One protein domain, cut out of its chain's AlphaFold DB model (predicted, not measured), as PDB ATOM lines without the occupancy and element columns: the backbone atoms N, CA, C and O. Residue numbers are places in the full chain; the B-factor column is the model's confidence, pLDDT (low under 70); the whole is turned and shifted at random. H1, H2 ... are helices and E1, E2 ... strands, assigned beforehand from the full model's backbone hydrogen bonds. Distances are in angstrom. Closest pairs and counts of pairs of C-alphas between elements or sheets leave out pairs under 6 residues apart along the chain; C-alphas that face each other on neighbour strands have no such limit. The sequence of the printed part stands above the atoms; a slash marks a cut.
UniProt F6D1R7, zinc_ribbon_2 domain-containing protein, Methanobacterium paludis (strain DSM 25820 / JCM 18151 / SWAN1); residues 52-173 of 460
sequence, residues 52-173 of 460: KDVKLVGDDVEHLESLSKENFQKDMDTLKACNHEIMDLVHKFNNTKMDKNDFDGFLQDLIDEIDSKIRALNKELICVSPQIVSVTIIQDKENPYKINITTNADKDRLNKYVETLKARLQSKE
ATOM      1  N   LYS A  52       2.613  -5.201 -13.848       56.03
ATOM      2  CA  LYS A  52       3.832  -4.454 -14.182       56.03
ATOM      3  C   LYS A  52       3.949  -4.496 -15.703       56.03
ATOM      4  O   LYS A  52       3.847  -5.589 -16.249       56.03
ATOM      5  N   ASP A  53       4.129  -3.350 -16.360       59.00
ATOM      6  CA  ASP A  53       4.234  -3.249 -17.825       59.00
ATOM      7  C   ASP A  53       5.081  -4.394 -18.409       59.00
ATOM      8  O   ASP A  53       6.265  -4.536 -18.085       59.00
ATOM      9  N   VAL A  54       4.472  -5.232 -19.254       66.81
ATOM     10  CA  VAL A  54       5.157  -6.391 -19.846       66.81
ATOM     11  C   VAL A  54       5.732  -5.964 -21.186       66.81
ATOM     12  O   VAL A  54       4.986  -5.642 -22.111       66.81
ATOM     13  N   LYS A  55       7.065  -5.949 -21.296       75.75
ATOM     14  CA  LYS A  55       7.780  -5.651 -22.540       75.75
ATOM     15  C   LYS A  55       8.325  -6.937 -23.154       75.75
ATOM     16  O   LYS A  55       9.203  -7.573 -22.580       75.75
ATOM     17  N   LEU A  56       7.849  -7.259 -24.348       69.88
ATOM     18  CA  LEU A  56       8.301  -8.379 -25.161       69.88
ATOM     19  C   LEU A  56       9.213  -7.863 -26.281       69.88
ATOM     20  O   LEU A  56       8.924  -6.839 -26.912       69.88
ATOM     21  N   VAL A  57      10.325  -8.555 -26.512       71.50
ATOM     22  CA  VAL A  57      11.324  -8.248 -27.548       71.50
ATOM     23  C   VAL A  57      11.766  -9.541 -28.225       71.50
ATOM     24  O   VAL A  57      11.793 -10.585 -27.580       71.50
ATOM     25  N   GLY A  58      12.098  -9.472 -29.515       72.19
ATOM     26  CA  GLY A  58      12.667 -10.612 -30.242       72.19
ATOM     27  C   GLY A  58      14.155 -10.840 -29.949       72.19
ATOM     28  O   GLY A  58      14.770 -10.101 -29.174       72.19
ATOM     29  N   ASP A  59      14.753 -11.839 -30.601       74.12
ATOM     30  CA  ASP A  59      16.173 -12.171 -30.419       74.12
ATOM     31  C   ASP A  59      17.095 -11.169 -31.139       74.12
ATOM     32  O   ASP A  59      16.758 -10.612 -32.190       74.12
ATOM     33  N   ASP A  60      18.304 -10.963 -30.604       76.88
ATOM     34  CA  ASP A  60      19.321 -10.073 -31.189       76.88
ATOM     35  C   ASP A  60      20.122 -10.739 -32.321       76.88
ATOM     36  O   ASP A  60      21.352 -10.803 -32.290       76.88
ATOM     37  N   VAL A  61      19.435 -11.310 -33.309       72.81
ATOM     38  CA  VAL A  61      20.088 -12.001 -34.432       72.81
ATOM     39  C   VAL A  61      19.849 -11.223 -35.718       72.81
ATOM     40  O   VAL A  61      18.708 -10.948 -36.066       72.81
ATOM     41  N   GLU A  62      20.918 -10.854 -36.427       81.00
ATOM     42  CA  GLU A  62      20.856 -10.196 -37.737       81.00
ATOM     43  C   GLU A  62      21.783 -10.876 -38.748       81.00
ATOM     44  O   GLU A  62      22.834 -11.413 -38.394       81.00
ATOM     45  N   HIS A  63      21.425 -10.807 -40.029       84.62
ATOM     46  CA  HIS A  63      22.193 -11.406 -41.121       84.62
ATOM     47  C   HIS A  63      22.539 -10.335 -42.155       84.62
ATOM     48  O   HIS A  63      22.014 -10.299 -43.270       84.62
ATOM     49  N   LEU A  64      23.449  -9.433 -41.771       82.25
ATOM     50  CA  LEU A  64      23.866  -8.297 -42.599       82.25
ATOM     51  C   LEU A  64      24.419  -8.715 -43.966       82.25
ATOM     52  O   LEU A  64      24.363  -7.929 -44.907       82.25
ATOM     53  N   GLU A  65      24.959  -9.918 -44.119       83.00
ATOM     54  CA  GLU A  65      25.441 -10.430 -45.410       83.00
ATOM     55  C   GLU A  65      24.306 -10.554 -46.438       83.00
ATOM     56  O   GLU A  65      24.472 -10.179 -47.597       83.00
ATOM     57  N   SER A  66      23.115 -10.948 -45.982       84.75
ATOM     58  CA  SER A  66      21.899 -11.090 -46.791       84.75
ATOM     59  C   SER A  66      21.173  -9.762 -47.043       84.75
ATOM     60  O   SER A  66      20.157  -9.742 -47.741       84.75
ATOM     61  N   LEU A  67      21.660  -8.647 -46.481       82.38
ATOM     62  CA  LEU A  67      21.022  -7.332 -46.582       82.38
ATOM     63  C   LEU A  67      21.116  -6.774 -48.017       82.38
ATOM     64  O   LEU A  67      22.136  -6.211 -48.432       82.38
ATOM     65  N   SER A  68      20.013  -6.912 -48.753       82.19
ATOM     66  CA  SER A  68      19.752  -6.312 -50.067       82.19
ATOM     67  C   SER A  68      18.476  -5.469 -50.026       82.19
ATOM     68  O   SER A  68      17.703  -5.556 -49.073       82.19
ATOM     69  N   LYS A  69      18.222  -4.663 -51.063       75.69
ATOM     70  CA  LYS A  69      16.983  -3.876 -51.168       75.69
ATOM     71  C   LYS A  69      15.745  -4.782 -51.111       75.69
ATOM     72  O   LYS A  69      14.765  -4.443 -50.454       75.69
ATOM     73  N   GLU A  70      15.807  -5.926 -51.783       80.31
ATOM     74  CA  GLU A  70      14.718  -6.895 -51.901       80.31
ATOM     75  C   GLU A  70      14.490  -7.643 -50.586       80.31
ATOM     76  O   GLU A  70      13.350  -7.747 -50.140       80.31
ATOM     77  N   ASN A  71      15.557  -8.129 -49.942       81.44
ATOM     78  CA  ASN A  71      15.452  -8.841 -48.666       81.44
ATOM     79  C   ASN A  71      15.029  -7.901 -47.536       81.44
ATOM     80  O   ASN A  71      14.157  -8.250 -46.750       81.44
ATOM     81  N   PHE A  72      15.552  -6.674 -47.520       78.94
ATOM     82  CA  PHE A  72      15.120  -5.655 -46.570       78.94
ATOM     83  C   PHE A  72      13.636  -5.320 -46.737       78.94
ATOM     84  O   PHE A  72      12.923  -5.205 -45.749       78.94
ATOM     85  N   GLN A  73      13.141  -5.202 -47.975       75.25
ATOM     86  CA  GLN A  73      11.716  -4.970 -48.228       75.25
ATOM     87  C   GLN A  73      10.850  -6.162 -47.790       75.25
ATOM     88  O   GLN A  73       9.796  -5.938 -47.200       75.25
ATOM     89  N   LYS A  74      11.293  -7.407 -48.021       78.19
ATOM     90  CA  LYS A  74      10.587  -8.611 -47.547       78.19
ATOM     91  C   LYS A  74      10.470  -8.634 -46.027       78.19
ATOM     92  O   LYS A  74       9.359  -8.739 -45.524       78.19
ATOM     93  N   ASP A  75      11.578  -8.437 -45.319       82.88
ATOM     94  CA  ASP A  75      11.592  -8.349 -43.854       82.88
ATOM     95  C   ASP A  75      10.648  -7.263 -43.351       82.88
ATOM     96  O   ASP A  75       9.917  -7.434 -42.379       82.88
ATOM     97  N   MET A  76      10.625  -6.137 -44.056       77.25
ATOM     98  CA  MET A  76       9.751  -5.029 -43.740       77.25
ATOM     99  C   MET A  76       8.265  -5.380 -43.846       77.25
ATOM    100  O   MET A  76       7.457  -4.892 -43.055       77.25
ATOM    101  N   ASP A  77       7.891  -6.192 -44.828       74.44
ATOM    102  CA  ASP A  77       6.516  -6.644 -45.010       74.44
ATOM    103  C   ASP A  77       6.154  -7.762 -44.018       74.44
ATOM    104  O   ASP A  77       5.056  -7.724 -43.460       74.44
ATOM    105  N   THR A  78       7.095  -8.654 -43.685       81.19
ATOM    106  CA  THR A  78       6.969  -9.630 -42.586       81.19
ATOM    107  C   THR A  78       6.693  -8.935 -41.248       81.19
ATOM    108  O   THR A  78       5.736  -9.269 -40.551       81.19
ATOM    109  N   LEU A  79       7.458  -7.890 -40.914       76.25
ATOM    110  CA  LEU A  79       7.254  -7.108 -39.688       76.25
ATOM    111  C   LEU A  79       5.876  -6.425 -39.647       76.25
ATOM    112  O   LEU A  79       5.252  -6.355 -38.587       76.25
ATOM    113  N   LYS A  80       5.367  -5.935 -40.791       71.62
ATOM    114  CA  LYS A  80       4.004  -5.372 -40.870       71.62
ATOM    115  C   LYS A  80       2.938  -6.435 -40.626       71.62
ATOM    116  O   LYS A  80       1.970  -6.142 -39.926       71.62
ATOM    117  N   ALA A  81       3.099  -7.619 -41.215       76.50
ATOM    118  CA  ALA A  81       2.163  -8.727 -41.053       76.50
ATOM    119  C   ALA A  81       2.099  -9.180 -39.588       76.50
ATOM    120  O   ALA A  81       1.016  -9.208 -39.011       76.50
ATOM    121  N   CYS A  82       3.255  -9.387 -38.950       77.88
ATOM    122  CA  CYS A  82       3.341  -9.728 -37.529       77.88
ATOM    123  C   CYS A  82       2.653  -8.678 -36.639       77.88
ATOM    124  O   CYS A  82       1.846  -9.019 -35.774       77.88
ATOM    125  N   ASN A  83       2.887  -7.383 -36.894       73.81
ATOM    126  CA  ASN A  83       2.197  -6.319 -36.164       73.81
ATOM    127  C   ASN A  83       0.672  -6.387 -36.358       73.81
ATOM    128  O   ASN A  83      -0.060  -6.227 -35.389       73.81
ATOM    129  N   HIS A  84       0.184  -6.638 -37.576       71.88
ATOM    130  CA  HIS A  84      -1.250  -6.775 -37.844       71.88
ATOM    131  C   HIS A  84      -1.878  -7.938 -37.062       71.88
ATOM    132  O   HIS A  84      -2.911  -7.753 -36.423       71.88
ATOM    133  N   GLU A  85      -1.212  -9.094 -37.033       78.62
ATOM    134  CA  GLU A  85      -1.670 -10.259 -36.272       78.62
ATOM    135  C   GLU A  85      -1.752  -9.966 -34.770       78.62
ATOM    136  O   GLU A  85      -2.768 -10.259 -34.143       78.62
ATOM    137  N   ILE A  86      -0.730  -9.321 -34.198       77.75
ATOM    138  CA  ILE A  86      -0.719  -8.926 -32.781       77.75
ATOM    139  C   ILE A  86      -1.872  -7.959 -32.467       77.75
ATOM    140  O   ILE A  86      -2.539  -8.103 -31.440       77.75
ATOM    141  N   MET A  87      -2.151  -6.996 -33.355       66.06
ATOM    142  CA  MET A  87      -3.282  -6.078 -33.178       66.06
ATOM    143  C   MET A  87      -4.628  -6.818 -33.166       66.06
ATOM    144  O   MET A  87      -5.502  -6.489 -32.359       66.06
ATOM    145  N   ASP A  88      -4.793  -7.819 -34.029       76.00
ATOM    146  CA  ASP A  88      -6.018  -8.616 -34.110       76.00
ATOM    147  C   ASP A  88      -6.240  -9.470 -32.853       76.00
ATOM    148  O   ASP A  88      -7.384  -9.611 -32.409       76.00
ATOM    149  N   LEU A  89      -5.173  -9.997 -32.243       78.56
ATOM    150  CA  LEU A  89      -5.247 -10.736 -30.976       78.56
ATOM    151  C   LEU A  89      -5.779  -9.860 -29.841       78.56
ATOM    152  O   LEU A  89      -6.735 -10.230 -29.159       78.56
ATOM    153  N   VAL A  90      -5.233  -8.653 -29.692       76.31
ATOM    154  CA  VAL A  90      -5.665  -7.716 -28.643       76.31
ATOM    155  C   VAL A  90      -7.083  -7.215 -28.886       76.31
ATOM    156  O   VAL A  90      -7.871  -7.084 -27.947       76.31
ATOM    157  N   HIS A  91      -7.449  -6.962 -30.146       76.19
ATOM    158  CA  HIS A  91      -8.820  -6.597 -30.490       76.19
ATOM    159  C   HIS A  91      -9.810  -7.712 -30.125       76.19
ATOM    160  O   HIS A  91     -10.882  -7.422 -29.592       76.19
ATOM    161  N   LYS A  92      -9.471  -8.980 -30.389       77.06
ATOM    162  CA  LYS A  92     -10.295 -10.125 -29.978       77.06
ATOM    163  C   LYS A  92     -10.398 -10.197 -28.457       77.06
ATOM    164  O   LYS A  92     -11.514 -10.217 -27.952       77.06
ATOM    165  N   PHE A  93      -9.272 -10.131 -27.747       81.19
ATOM    166  CA  PHE A  93      -9.223 -10.158 -26.283       81.19
ATOM    167  C   PHE A  93     -10.139  -9.101 -25.648       81.19
ATOM    168  O   PHE A  93     -11.008  -9.435 -24.848       81.19
ATOM    169  N   ASN A  94     -10.026  -7.838 -26.074       74.50
ATOM    170  CA  ASN A  94     -10.811  -6.730 -25.520       74.50
ATOM    171  C   ASN A  94     -12.323  -6.813 -25.814       74.50
ATOM    172  O   ASN A  94     -13.105  -6.108 -25.174       74.50
ATOM    173  N   ASN A  95     -12.740  -7.635 -26.782       75.69
ATOM    174  CA  ASN A  95     -14.145  -7.850 -27.137       75.69
ATOM    175  C   ASN A  95     -14.703  -9.191 -26.626       75.69
ATOM    176  O   ASN A  95     -15.900  -9.456 -26.784       75.69
ATOM    177  N   THR A  96     -13.874 -10.031 -26.005       78.25
ATOM    178  CA  THR A  96     -14.303 -11.286 -25.388       78.25
ATOM    179  C   THR A  96     -15.056 -10.996 -24.090       78.25
ATOM    180  O   THR A  96     -14.601 -10.239 -23.234       78.25
ATOM    181  N   LYS A  97     -16.236 -11.605 -23.921       74.62
ATOM    182  CA  LYS A  97     -16.940 -11.594 -22.631       74.62
ATOM    183  C   LYS A  97     -16.238 -12.560 -21.689       74.62
ATOM    184  O   LYS A  97     -16.128 -13.736 -22.015       74.62
ATOM    185  N   MET A  98     -15.817 -12.066 -20.533       76.94
ATOM    186  CA  MET A  98     -15.000 -12.829 -19.599       76.94
ATOM    187  C   MET A  98     -15.424 -12.570 -18.156       76.94
ATOM    188  O   MET A  98     -15.822 -11.450 -17.818       76.94
ATOM    189  N   ASP A  99     -15.363 -13.608 -17.320       76.19
ATOM    190  CA  ASP A  99     -15.529 -13.467 -15.876       76.19
ATOM    191  C   ASP A  99     -14.290 -12.781 -15.278       76.19
ATOM    192  O   ASP A  99     -13.167 -12.951 -15.751       76.19
ATOM    193  N   LYS A 100     -14.481 -11.989 -14.221       72.50
ATOM    194  CA  LYS A 100     -13.382 -11.272 -13.563       72.50
ATOM    195  C   LYS A 100     -12.355 -12.216 -12.941       72.50
ATOM    196  O   LYS A 100     -11.198 -11.826 -12.836       72.50
ATOM    197  N   ASN A 101     -12.776 -13.412 -12.530       75.62
ATOM    198  CA  ASN A 101     -11.898 -14.410 -11.920       75.62
ATOM    199  C   ASN A 101     -10.996 -15.114 -12.944       75.62
ATOM    200  O   ASN A 101      -9.969 -15.662 -12.558       75.62
ATOM    201  N   ASP A 102     -11.349 -15.058 -14.231       79.25
ATOM    202  CA  ASP A 102     -10.592 -15.702 -15.306       79.25
ATOM    203  C   ASP A 102      -9.613 -14.733 -15.996       79.25
ATOM    204  O   ASP A 102      -8.777 -15.156 -16.792       79.25
ATOM    205  N   PHE A 103      -9.685 -13.430 -15.685       79.38
ATOM    206  CA  PHE A 103      -8.943 -12.378 -16.388       79.38
ATOM    207  C   PHE A 103      -7.437 -12.629 -16.459       79.38
ATOM    208  O   PHE A 103      -6.856 -12.505 -17.535       79.38
ATOM    209  N   ASP A 104      -6.820 -13.017 -15.345       78.12
ATOM    210  CA  ASP A 104      -5.375 -13.247 -15.286       78.12
ATOM    211  C   ASP A 104      -4.949 -14.433 -16.167       78.12
ATOM    212  O   ASP A 104      -3.901 -14.378 -16.805       78.12
ATOM    213  N   GLY A 105      -5.781 -15.479 -16.259       82.19
ATOM    214  CA  GLY A 105      -5.522 -16.643 -17.111       82.19
ATOM    215  C   GLY A 105      -5.581 -16.287 -18.595       82.19
ATOM    216  O   GLY A 105      -4.630 -16.530 -19.330       82.19
ATOM    217  N   PHE A 106      -6.646 -15.608 -19.017       83.06
ATOM    218  CA  PHE A 106      -6.764 -15.146 -20.402       83.06
ATOM    219  C   PHE A 106      -5.701 -14.103 -20.763       83.06
ATOM    220  O   PHE A 106      -5.269 -14.029 -21.914       83.06
ATOM    221  N   LEU A 107      -5.297 -13.256 -19.811       83.12
ATOM    222  CA  LEU A 107      -4.223 -12.293 -20.025       83.12
ATOM    223  C   LEU A 107      -2.890 -13.007 -20.252       83.12
ATOM    224  O   LEU A 107      -2.143 -12.615 -21.146       83.12
ATOM    225  N   GLN A 108      -2.613 -14.062 -19.486       85.12
ATOM    226  CA  GLN A 108      -1.429 -14.885 -19.695       85.12
ATOM    227  C   GLN A 108      -1.464 -15.579 -21.064       85.12
ATOM    228  O   GLN A 108      -0.475 -15.507 -21.788       85.12
ATOM    229  N   ASP A 109      -2.608 -16.140 -21.466       88.00
ATOM    230  CA  ASP A 109      -2.776 -16.751 -22.792       88.00
ATOM    231  C   ASP A 109      -2.504 -15.742 -23.925       88.00
ATOM    232  O   ASP A 109      -1.813 -16.055 -24.897       88.00
ATOM    233  N   LEU A 110      -2.989 -14.500 -23.784       86.00
ATOM    234  CA  LEU A 110      -2.715 -13.418 -24.736       86.00
ATOM    235  C   LEU A 110      -1.220 -13.072 -24.792       86.00
ATOM    236  O   LEU A 110      -0.676 -12.881 -25.880       86.00
ATOM    237  N   ILE A 111      -0.564 -12.950 -23.633       84.38
ATOM    238  CA  ILE A 111       0.873 -12.659 -23.545       84.38
ATOM    239  C   ILE A 111       1.667 -13.762 -24.250       84.38
ATOM    240  O   ILE A 111       2.518 -13.450 -25.084       84.38
ATOM    241  N   ASP A 112       1.354 -15.026 -23.970       87.81
ATOM    242  CA  ASP A 112       2.036 -16.186 -24.544       87.81
ATOM    243  C   ASP A 112       1.833 -16.268 -26.065       87.81
ATOM    244  O   ASP A 112       2.767 -16.587 -26.811       87.81
ATOM    245  N   GLU A 113       0.635 -15.929 -26.552       90.31
ATOM    246  CA  GLU A 113       0.344 -15.891 -27.984       90.31
ATOM    247  C   GLU A 113       1.116 -14.767 -28.694       90.31
ATOM    248  O   GLU A 113       1.739 -15.009 -29.733       90.31
ATOM    249  N   ILE A 114       1.162 -13.559 -28.119       85.38
ATOM    250  CA  ILE A 114       1.949 -12.435 -28.656       85.38
ATOM    251  C   ILE A 114       3.446 -12.771 -28.652       85.38
ATOM    252  O   ILE A 114       4.140 -12.542 -29.643       85.38
ATOM    253  N   ASP A 115       3.949 -13.341 -27.562       86.75
ATOM    254  CA  ASP A 115       5.349 -13.736 -27.414       86.75
ATOM    255  C   ASP A 115       5.739 -14.835 -28.422       86.75
ATOM    256  O   ASP A 115       6.798 -14.785 -29.050       86.75
ATOM    257  N   SER A 116       4.838 -15.787 -28.687       90.12
ATOM    258  CA  SER A 116       4.995 -16.781 -29.756       90.12
ATOM    259  C   SER A 116       5.125 -16.136 -31.144       90.12
ATOM    260  O   SER A 116       6.012 -16.508 -31.920       90.12
ATOM    261  N   LYS A 117       4.305 -15.118 -31.447       87.75
ATOM    262  CA  LYS A 117       4.379 -14.360 -32.709       87.75
ATOM    263  C   LYS A 117       5.683 -13.581 -32.853       87.75
ATOM    264  O   LYS A 117       6.262 -13.566 -33.936       87.75
ATOM    265  N   ILE A 118       6.178 -12.982 -31.771       83.81
ATOM    266  CA  ILE A 118       7.465 -12.274 -31.770       83.81
ATOM    267  C   ILE A 118       8.617 -13.260 -31.994       83.81
ATOM    268  O   ILE A 118       9.489 -12.999 -32.818       83.81
ATOM    269  N   ARG A 119       8.602 -14.427 -31.337       85.12
ATOM    270  CA  ARG A 119       9.620 -15.473 -31.544       85.12
ATOM    271  C   ARG A 119       9.627 -16.048 -32.960       85.12
ATOM    272  O   ARG A 119      10.686 -16.447 -33.445       85.12
ATOM    273  N   ALA A 120       8.480 -16.101 -33.639       89.31
ATOM    274  CA  ALA A 120       8.411 -16.572 -35.024       89.31
ATOM    275  C   ALA A 120       9.256 -15.703 -35.978       89.31
ATOM    276  O   ALA A 120       9.893 -16.241 -36.888       89.31
ATOM    277  N   LEU A 121       9.382 -14.397 -35.695       86.50
ATOM    278  CA  LEU A 121      10.209 -13.472 -36.479       86.50
ATOM    279  C   LEU A 121      11.675 -13.907 -36.571       86.50
ATOM    280  O   LEU A 121      12.312 -13.654 -37.590       86.50
ATOM    281  N   ASN A 122      12.199 -14.617 -35.568       82.44
ATOM    282  CA  ASN A 122      13.579 -15.116 -35.572       82.44
ATOM    283  C   ASN A 122      13.866 -16.045 -36.768       82.44
ATOM    284  O   ASN A 122      15.016 -16.178 -37.178       82.44
ATOM    285  N   LYS A 123      12.837 -16.707 -37.319       84.69
ATOM    286  CA  LYS A 123      12.952 -17.588 -38.494       84.69
ATOM    287  C   LYS A 123      12.464 -16.936 -39.787       84.69
ATOM    288  O   LYS A 123      12.826 -17.399 -40.865       84.69
ATOM    289  N   GLU A 124      11.610 -15.923 -39.685       89.50
ATOM    290  CA  GLU A 124      10.949 -15.296 -40.834       89.50
ATOM    291  C   GLU A 124      11.716 -14.089 -41.389       89.50
ATOM    292  O   GLU A 124      11.574 -13.771 -42.572       89.50
ATOM    293  N   LEU A 125      12.525 -13.419 -40.559       87.31
ATOM    294  CA  LEU A 125      13.367 -12.303 -40.991       87.31
ATOM    295  C   LEU A 125      14.667 -12.810 -41.625       87.31
ATOM    296  O   LEU A 125      15.350 -13.692 -41.111       87.31
ATOM    297  N   ILE A 126      15.009 -12.224 -42.767       88.25
ATOM    298  CA  ILE A 126      16.106 -12.637 -43.640       88.25
ATOM    299  C   ILE A 126      17.400 -11.900 -43.291       88.25
ATOM    300  O   ILE A 126      18.480 -12.472 -43.429       88.25
ATOM    301  N   CYS A 127      17.328 -10.622 -42.915       83.56
ATOM    302  CA  CYS A 127      18.500  -9.764 -42.729       83.56
ATOM    303  C   CYS A 127      18.419  -8.799 -41.540       83.56
ATOM    304  O   CYS A 127      19.463  -8.520 -40.944       83.56
ATOM    305  N   VAL A 128      17.233  -8.299 -41.177       82.00
ATOM    306  CA  VAL A 128      17.057  -7.385 -40.034       82.00
ATOM    307  C   VAL A 128      16.788  -8.148 -38.743       82.00
ATOM    308  O   VAL A 128      16.177  -9.213 -38.756       82.00
ATOM    309  N   SER A 129      17.210  -7.580 -37.615       86.12
ATOM    310  CA  SER A 129      16.970  -8.209 -36.321       86.12
ATOM    311  C   SER A 129      15.516  -8.089 -35.850       86.12
ATOM    312  O   SER A 129      14.955  -6.991 -35.907       86.12
ATOM    313  N   PRO A 130      14.937  -9.165 -35.284       82.62
ATOM    314  CA  PRO A 130      13.656  -9.151 -34.575       82.62
ATOM    315  C   PRO A 130      13.559  -8.110 -33.446       82.62
ATOM    316  O   PRO A 130      12.481  -7.567 -33.209       82.62
ATOM    317  N   GLN A 131      14.674  -7.754 -32.791       80.25
ATOM    318  CA  GLN A 131      14.721  -6.691 -31.769       80.25
ATOM    319  C   GLN A 131      14.367  -5.301 -32.286       80.25
ATOM    320  O   GLN A 131      14.162  -4.374 -31.499       80.25
ATOM    321  N   ILE A 132      14.274  -5.137 -33.603       69.69
ATOM    322  CA  ILE A 132      13.763  -3.907 -34.181       69.69
ATOM    323  C   ILE A 132      12.317  -3.636 -33.772       69.69
ATOM    324  O   ILE A 132      11.892  -2.500 -33.927       69.69
ATOM    325  N   VAL A 133      11.576  -4.624 -33.254       68.75
ATOM    326  CA  VAL A 133      10.233  -4.458 -32.693       68.75
ATOM    327  C   VAL A 133      10.234  -4.797 -31.205       68.75
ATOM    328  O   VAL A 133      10.814  -5.783 -30.756       68.75
ATOM    329  N   SER A 134       9.521  -3.980 -30.438       71.94
ATOM    330  CA  SER A 134       9.144  -4.282 -29.061       71.94
ATOM    331  C   SER A 134       7.647  -4.089 -28.881       71.94
ATOM    332  O   SER A 134       7.063  -3.165 -29.452       71.94
ATOM    333  N   VAL A 135       7.029  -4.952 -28.083       70.69
ATOM    334  CA  VAL A 135       5.606  -4.879 -27.745       70.69
ATOM    335  C   VAL A 135       5.492  -4.662 -26.250       70.69
ATOM    336  O   VAL A 135       6.045  -5.424 -25.468       70.69
ATOM    337  N   THR A 136       4.809  -3.595 -25.853       70.12
ATOM    338  CA  THR A 136       4.534  -3.291 -24.448       70.12
ATOM    339  C   THR A 136       3.050  -3.458 -24.193       70.12
ATOM    340  O   THR A 136       2.241  -2.839 -24.884       70.12
ATOM    341  N   ILE A 137       2.708  -4.279 -23.212       72.00
ATOM    342  CA  ILE A 137       1.337  -4.549 -22.789       72.00
ATOM    343  C   ILE A 137       1.083  -3.742 -21.517       72.00
ATOM    344  O   ILE A 137       1.812  -3.881 -20.535       72.00
ATOM    345  N   ILE A 138       0.072  -2.874 -21.566       66.69
ATOM    346  CA  ILE A 138      -0.257  -1.908 -20.515       66.69
ATOM    347  C   ILE A 138      -1.727  -2.070 -20.152       66.69
ATOM    348  O   ILE A 138      -2.610  -2.014 -21.009       66.69
ATOM    349  N   GLN A 139      -1.997  -2.226 -18.865       65.44
ATOM    350  CA  GLN A 139      -3.354  -2.295 -18.354       65.44
ATOM    351  C   GLN A 139      -3.993  -0.902 -18.313       65.44
ATOM    352  O   GLN A 139      -3.350   0.097 -17.980       65.44
ATOM    353  N   ASP A 140      -5.261  -0.811 -18.700       61.88
ATOM    354  CA  ASP A 140      -5.977   0.457 -18.735       61.88
ATOM    355  C   ASP A 140      -6.202   1.003 -17.316       61.88
ATOM    356  O   ASP A 140      -6.743   0.325 -16.445       61.88
ATOM    357  N   LYS A 141      -5.796   2.259 -17.095       59.72
ATOM    358  CA  LYS A 141      -5.838   2.907 -15.775       59.72
ATOM    359  C   LYS A 141      -7.248   3.140 -15.234       59.72
ATOM    360  O   LYS A 141      -7.408   3.259 -14.027       59.72
ATOM    361  N   GLU A 142      -8.255   3.263 -16.100       60.97
ATOM    362  CA  GLU A 142      -9.647   3.486 -15.681       60.97
ATOM    363  C   GLU A 142     -10.454   2.183 -15.676       60.97
ATOM    364  O   GLU A 142     -11.465   2.085 -14.981       60.97
ATOM    365  N   ASN A 143     -10.033   1.181 -16.455       67.31
ATOM    366  CA  ASN A 143     -10.635  -0.144 -16.447       67.31
ATOM    367  C   ASN A 143      -9.557  -1.237 -16.441       67.31
ATOM    368  O   ASN A 143      -9.138  -1.665 -17.514       67.31
ATOM    369  N   PRO A 144      -9.190  -1.787 -15.273       62.81
ATOM    370  CA  PRO A 144      -8.127  -2.783 -15.187       62.81
ATOM    371  C   PRO A 144      -8.423  -4.074 -15.976       62.81
ATOM    372  O   PRO A 144      -7.518  -4.851 -16.241       62.81
ATOM    373  N   TYR A 145      -9.661  -4.304 -16.421       68.06
ATOM    374  CA  TYR A 145     -10.020  -5.452 -17.259       68.06
ATOM    375  C   TYR A 145      -9.884  -5.181 -18.768       68.06
ATOM    376  O   TYR A 145     -10.367  -5.961 -19.588       68.06
ATOM    377  N   LYS A 146      -9.259  -4.062 -19.152       68.94
ATOM    378  CA  LYS A 146      -8.901  -3.734 -20.536       68.94
ATOM    379  C   LYS A 146      -7.397  -3.594 -20.679       68.94
ATOM    380  O   LYS A 146      -6.722  -3.047 -19.808       68.94
ATOM    381  N   ILE A 147      -6.895  -4.044 -21.821       65.19
ATOM    382  CA  ILE A 147      -5.471  -4.030 -22.137       65.19
ATOM    383  C   ILE A 147      -5.226  -3.167 -23.368       65.19
ATOM    384  O   ILE A 147      -5.918  -3.270 -24.383       65.19
ATOM    385  N   ASN A 148      -4.200  -2.333 -23.275       61.50
ATOM    386  CA  ASN A 148      -3.643  -1.563 -24.369       61.50
ATOM    387  C   ASN A 148      -2.283  -2.148 -24.746       61.50
ATOM    388  O   ASN A 148      -1.524  -2.588 -23.883       61.50
ATOM    389  N   ILE A 149      -1.948  -2.109 -26.034       61.94
ATOM    390  CA  ILE A 149      -0.611  -2.472 -26.497       61.94
ATOM    391  C   ILE A 149       0.053  -1.308 -27.207       61.94
ATOM    392  O   ILE A 149      -0.582  -0.548 -27.937       61.94
ATOM    393  N   THR A 150       1.355  -1.185 -27.001       55.56
ATOM    394  CA  THR A 150       2.208  -0.278 -27.758       55.56
ATOM    395  C   THR A 150       3.257  -1.103 -28.476       55.56
ATOM    396  O   THR A 150       4.101  -1.725 -27.833       55.56
ATOM    397  N   THR A 151       3.218  -1.103 -29.805       55.97
ATOM    398  CA  THR A 151       4.307  -1.636 -30.623       55.97
ATOM    399  C   THR A 151       5.252  -0.495 -30.986       55.97
ATOM    400  O   THR A 151       4.837   0.555 -31.482       55.97
ATOM    401  N   ASN A 152       6.532  -0.667 -30.684       57.19
ATOM    402  CA  ASN A 152       7.565   0.321 -30.957       57.19
ATOM    403  C   ASN A 152       8.647  -0.292 -31.840       57.19
ATOM    404  O   ASN A 152       9.009  -1.451 -31.638       57.19
ATOM    405  N   ALA A 153       9.175   0.503 -32.773       60.91
ATOM    406  CA  ALA A 153      10.310   0.103 -33.585       60.91
ATOM    407  C   ALA A 153      11.583   0.860 -33.203       60.91
ATOM    408  O   ALA A 153      11.551   2.078 -33.008       60.91
ATOM    409  N   ASP A 154      12.708   0.150 -33.165       64.44
ATOM    410  CA  ASP A 154      14.027   0.751 -32.985       64.44
ATOM    411  C   ASP A 154      14.443   1.491 -34.268       64.44
ATOM    412  O   ASP A 154      14.923   0.914 -35.251       64.44
ATOM    413  N   LYS A 155      14.200   2.803 -34.269       57.88
ATOM    414  CA  LYS A 155      14.461   3.685 -35.413       57.88
ATOM    415  C   LYS A 155      15.948   3.834 -35.705       57.88
ATOM    416  O   LYS A 155      16.314   3.947 -36.873       57.88
ATOM    417  N   ASP A 156      16.792   3.828 -34.680       60.16
ATOM    418  CA  ASP A 156      18.236   3.986 -34.848       60.16
ATOM    419  C   ASP A 156      18.827   2.729 -35.482       60.16
ATOM    420  O   ASP A 156      19.606   2.807 -36.440       60.16
ATOM    421  N   ARG A 157      18.357   1.558 -35.042       71.25
ATOM    422  CA  ARG A 157      18.706   0.274 -35.648       71.25
ATOM    423  C   ARG A 157      18.205   0.159 -37.087       71.25
ATOM    424  O   ARG A 157      18.963  -0.262 -37.961       71.25
ATOM    425  N   LEU A 158      16.980   0.611 -37.370       61.31
ATOM    426  CA  LEU A 158      16.464   0.676 -38.739       61.31
ATOM    427  C   LEU A 158      17.345   1.569 -39.624       61.31
ATOM    428  O   LEU A 158      17.752   1.152 -40.708       61.31
ATOM    429  N   ASN A 159      17.691   2.766 -39.145       61.88
ATOM    430  CA  ASN A 159      18.549   3.706 -39.865       61.88
ATOM    431  C   ASN A 159      19.929   3.106 -40.163       61.88
ATOM    432  O   ASN A 159      20.447   3.292 -41.263       61.88
ATOM    433  N   LYS A 160      20.499   2.322 -39.242       70.38
ATOM    434  CA  LYS A 160      21.768   1.615 -39.464       70.38
ATOM    435  C   LYS A 160      21.697   0.654 -40.659       70.38
ATOM    436  O   LYS A 160      22.620   0.645 -41.481       70.38
ATOM    437  N   TYR A 161      20.611  -0.112 -40.813       72.75
ATOM    438  CA  TYR A 161      20.421  -0.973 -41.992       72.75
ATOM    439  C   TYR A 161      20.285  -0.151 -43.281       72.75
ATOM    440  O   TYR A 161      20.868  -0.509 -44.306       72.75
ATOM    441  N   VAL A 162      19.580   0.982 -43.227       66.62
ATOM    442  CA  VAL A 162      19.410   1.889 -44.373       66.62
ATOM    443  C   VAL A 162      20.737   2.484 -44.839       66.62
ATOM    444  O   VAL A 162      21.033   2.453 -46.033       66.62
ATOM    445  N   GLU A 163      21.548   3.006 -43.923       69.25
ATOM    446  CA  GLU A 163      22.855   3.573 -44.273       69.25
ATOM    447  C   GLU A 163      23.806   2.495 -44.811       69.25
ATOM    448  O   GLU A 163      24.516   2.726 -45.791       69.25
ATOM    449  N   THR A 164      23.734   1.274 -44.270       73.12
ATOM    450  CA  THR A 164      24.487   0.122 -44.791       73.12
ATOM    451  C   THR A 164      24.064  -0.233 -46.224       73.12
ATOM    452  O   THR A 164      24.917  -0.479 -47.078       73.12
ATOM    453  N   LEU A 165      22.760  -0.218 -46.527       71.69
ATOM    454  CA  LEU A 165      22.241  -0.429 -47.884       71.69
ATOM    455  C   LEU A 165      22.691   0.672 -48.851       71.69
ATOM    456  O   LEU A 165      23.132   0.363 -49.959       71.69
ATOM    457  N   LYS A 166      22.615   1.945 -48.444       70.38
ATOM    458  CA  LYS A 166      23.060   3.085 -49.264       70.38
ATOM    459  C   LYS A 166      24.542   2.982 -49.608       70.38
ATOM    460  O   LYS A 166      24.893   3.121 -50.777       70.38
ATOM    461  N   ALA A 167      25.383   2.671 -48.622       70.62
ATOM    462  CA  ALA A 167      26.815   2.490 -48.831       70.62
ATOM    463  C   ALA A 167      27.110   1.363 -49.839       70.62
ATOM    464  O   ALA A 167      27.933   1.542 -50.735       70.62
ATOM    465  N   ARG A 168      26.388   0.231 -49.758       79.31
ATOM    466  CA  ARG A 168      26.535  -0.902 -50.694       79.31
ATOM    467  C   ARG A 168      26.089  -0.580 -52.120       79.31
ATOM    468  O   ARG A 168      26.690  -1.072 -53.074       79.31
ATOM    469  N   LEU A 169      25.034   0.217 -52.277       70.19
ATOM    470  CA  LEU A 169      24.550   0.646 -53.591       70.19
ATOM    471  C   LEU A 169      25.524   1.636 -54.240       70.19
ATOM    472  O   LEU A 169      25.900   1.441 -55.391       70.19
ATOM    473  N   GLN A 170      26.033   2.605 -53.473       70.00
ATOM    474  CA  GLN A 170      27.046   3.556 -53.945       70.00
ATOM    475  C   GLN A 170      28.362   2.864 -54.329       70.00
ATOM    476  O   GLN A 170      28.989   3.247 -55.313       70.00
ATOM    477  N   SER A 171      28.773   1.813 -53.605       65.62
ATOM    478  CA  SER A 171      29.963   1.035 -53.974       65.62
ATOM    479  C   SER A 171      29.774   0.205 -55.249       65.62
ATOM    480  O   SER A 171      30.733   0.046 -56.000       65.62
ATOM    481  N   LYS A 172      28.556  -0.294 -55.522       63.38
ATOM    482  CA  LYS A 172      28.242  -1.013 -56.769       63.38
ATOM    483  C   LYS A 172      28.186  -0.065 -57.969       63.38
ATOM    484  O   LYS A 172      28.795  -0.354 -58.991       63.38
ATOM    485  N   GLU A 173      27.569   1.106 -57.809       56.41
ATOM    486  CA  GLU A 173      27.540   2.159 -58.836       56.41
ATOM    487  C   GLU A 173      28.946   2.719 -59.131       56.41
ATOM    488  O   GLU A 173      29.266   3.024 -60.277       56.41
TER     489      GLU A 173
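This is residues 52 to 173 of the 460 residues of the protein "zinc_ribbon_2 domain-containing protein" of Methanobacterium paludis (strain DSM 25820 / JCM 18151 / SWAN1) (UniProt F6D1R7). Look first for a small three-stranded sheet with a long helical hairpin, H1 and H2, packed along one of its faces, while no named helix is on the other face. H3 follows straight after E3, runs on past the end of the sheet and adds to the length of the whole. The printed part has 122 residues, with named elements in the order E1, H1, H2, E2, E3, H3. The sheet runs E1, E2, E3, all antiparallel, and the class is mixed, helices and strands. The whole is loose, with a radius of gyration of the C-alphas of 17.4 A and spans of 62 by 24 by 20 A.

Start at the inner strand E2, residues 133 to 139. On one side find the edge strand E1, residues 54 to 57, antiparallel at 170 degrees; N 56 and O 135 are within hydrogen-bond range at 2.8 A. On the other side the edge strand E3, residues 147 to 153, forms a hairpin with E2, antiparallel at 159 degrees; N 136 and O 150 are 2.8 A apart, as are N 150 and O 136. Two layers, helices on one face of a sheet, come from H1, residues 69 to 95, and H2, residues 103 to 124, on the same face. H1 lies over E2 and E3 at a height over the sheet of 10.5 A, along the strands at 2 degrees to E3 on the local plane; its closest C-alphas to E3 are those of Asn 94 and Ile 147, 6.9 A. H2 lies over E1 and E2 at a height of 9.7 A, along the strands at 4 degrees to E2 on the local plane; its closest C-alphas to E1 are those of Asp 115 and Leu 56, 6.5 A. H1 and H2, a helical hairpin, touch at Ile 86 and Ile 114, their closest C-alphas, 6.0 A apart, with a shallow tilt of 10 degrees, opposite ways. H3, residues 155 to 173, is not on the sheet; it is close to H1 but not clearly touching, the closest C-alphas being those of Lys 69 and Leu 165, 7.1 A. H2 and H3 are apart. Every O i to N i+4 pair is within hydrogen-bond range in H1 and H3, and 15 of 18 are in H2.

Find C-alpha 54 at (5.157, -6.391, -19.846), where E1 begins its 10.0 A. H1 starts at C-alpha 69, (16.983, -3.876, -51.168), and covers 39.5 A; H2 covers 31.7 A. E2 and E3 each measure 19.9 A. H3 covers 26.9 A and ends at C-alpha 173, (27.540, 2.159, -58.836).

The C-alphas of Asn 101 and Glu 173, the two farthest apart, are 63.5 A from each other. The printed part has no cut. The link from E1 to H1 is long, with 11 residues, and that from E3 to H3 is tight. The mean pLDDT of the printed part is 74.7; 33 residues are under 70, among them residues 138 to 156.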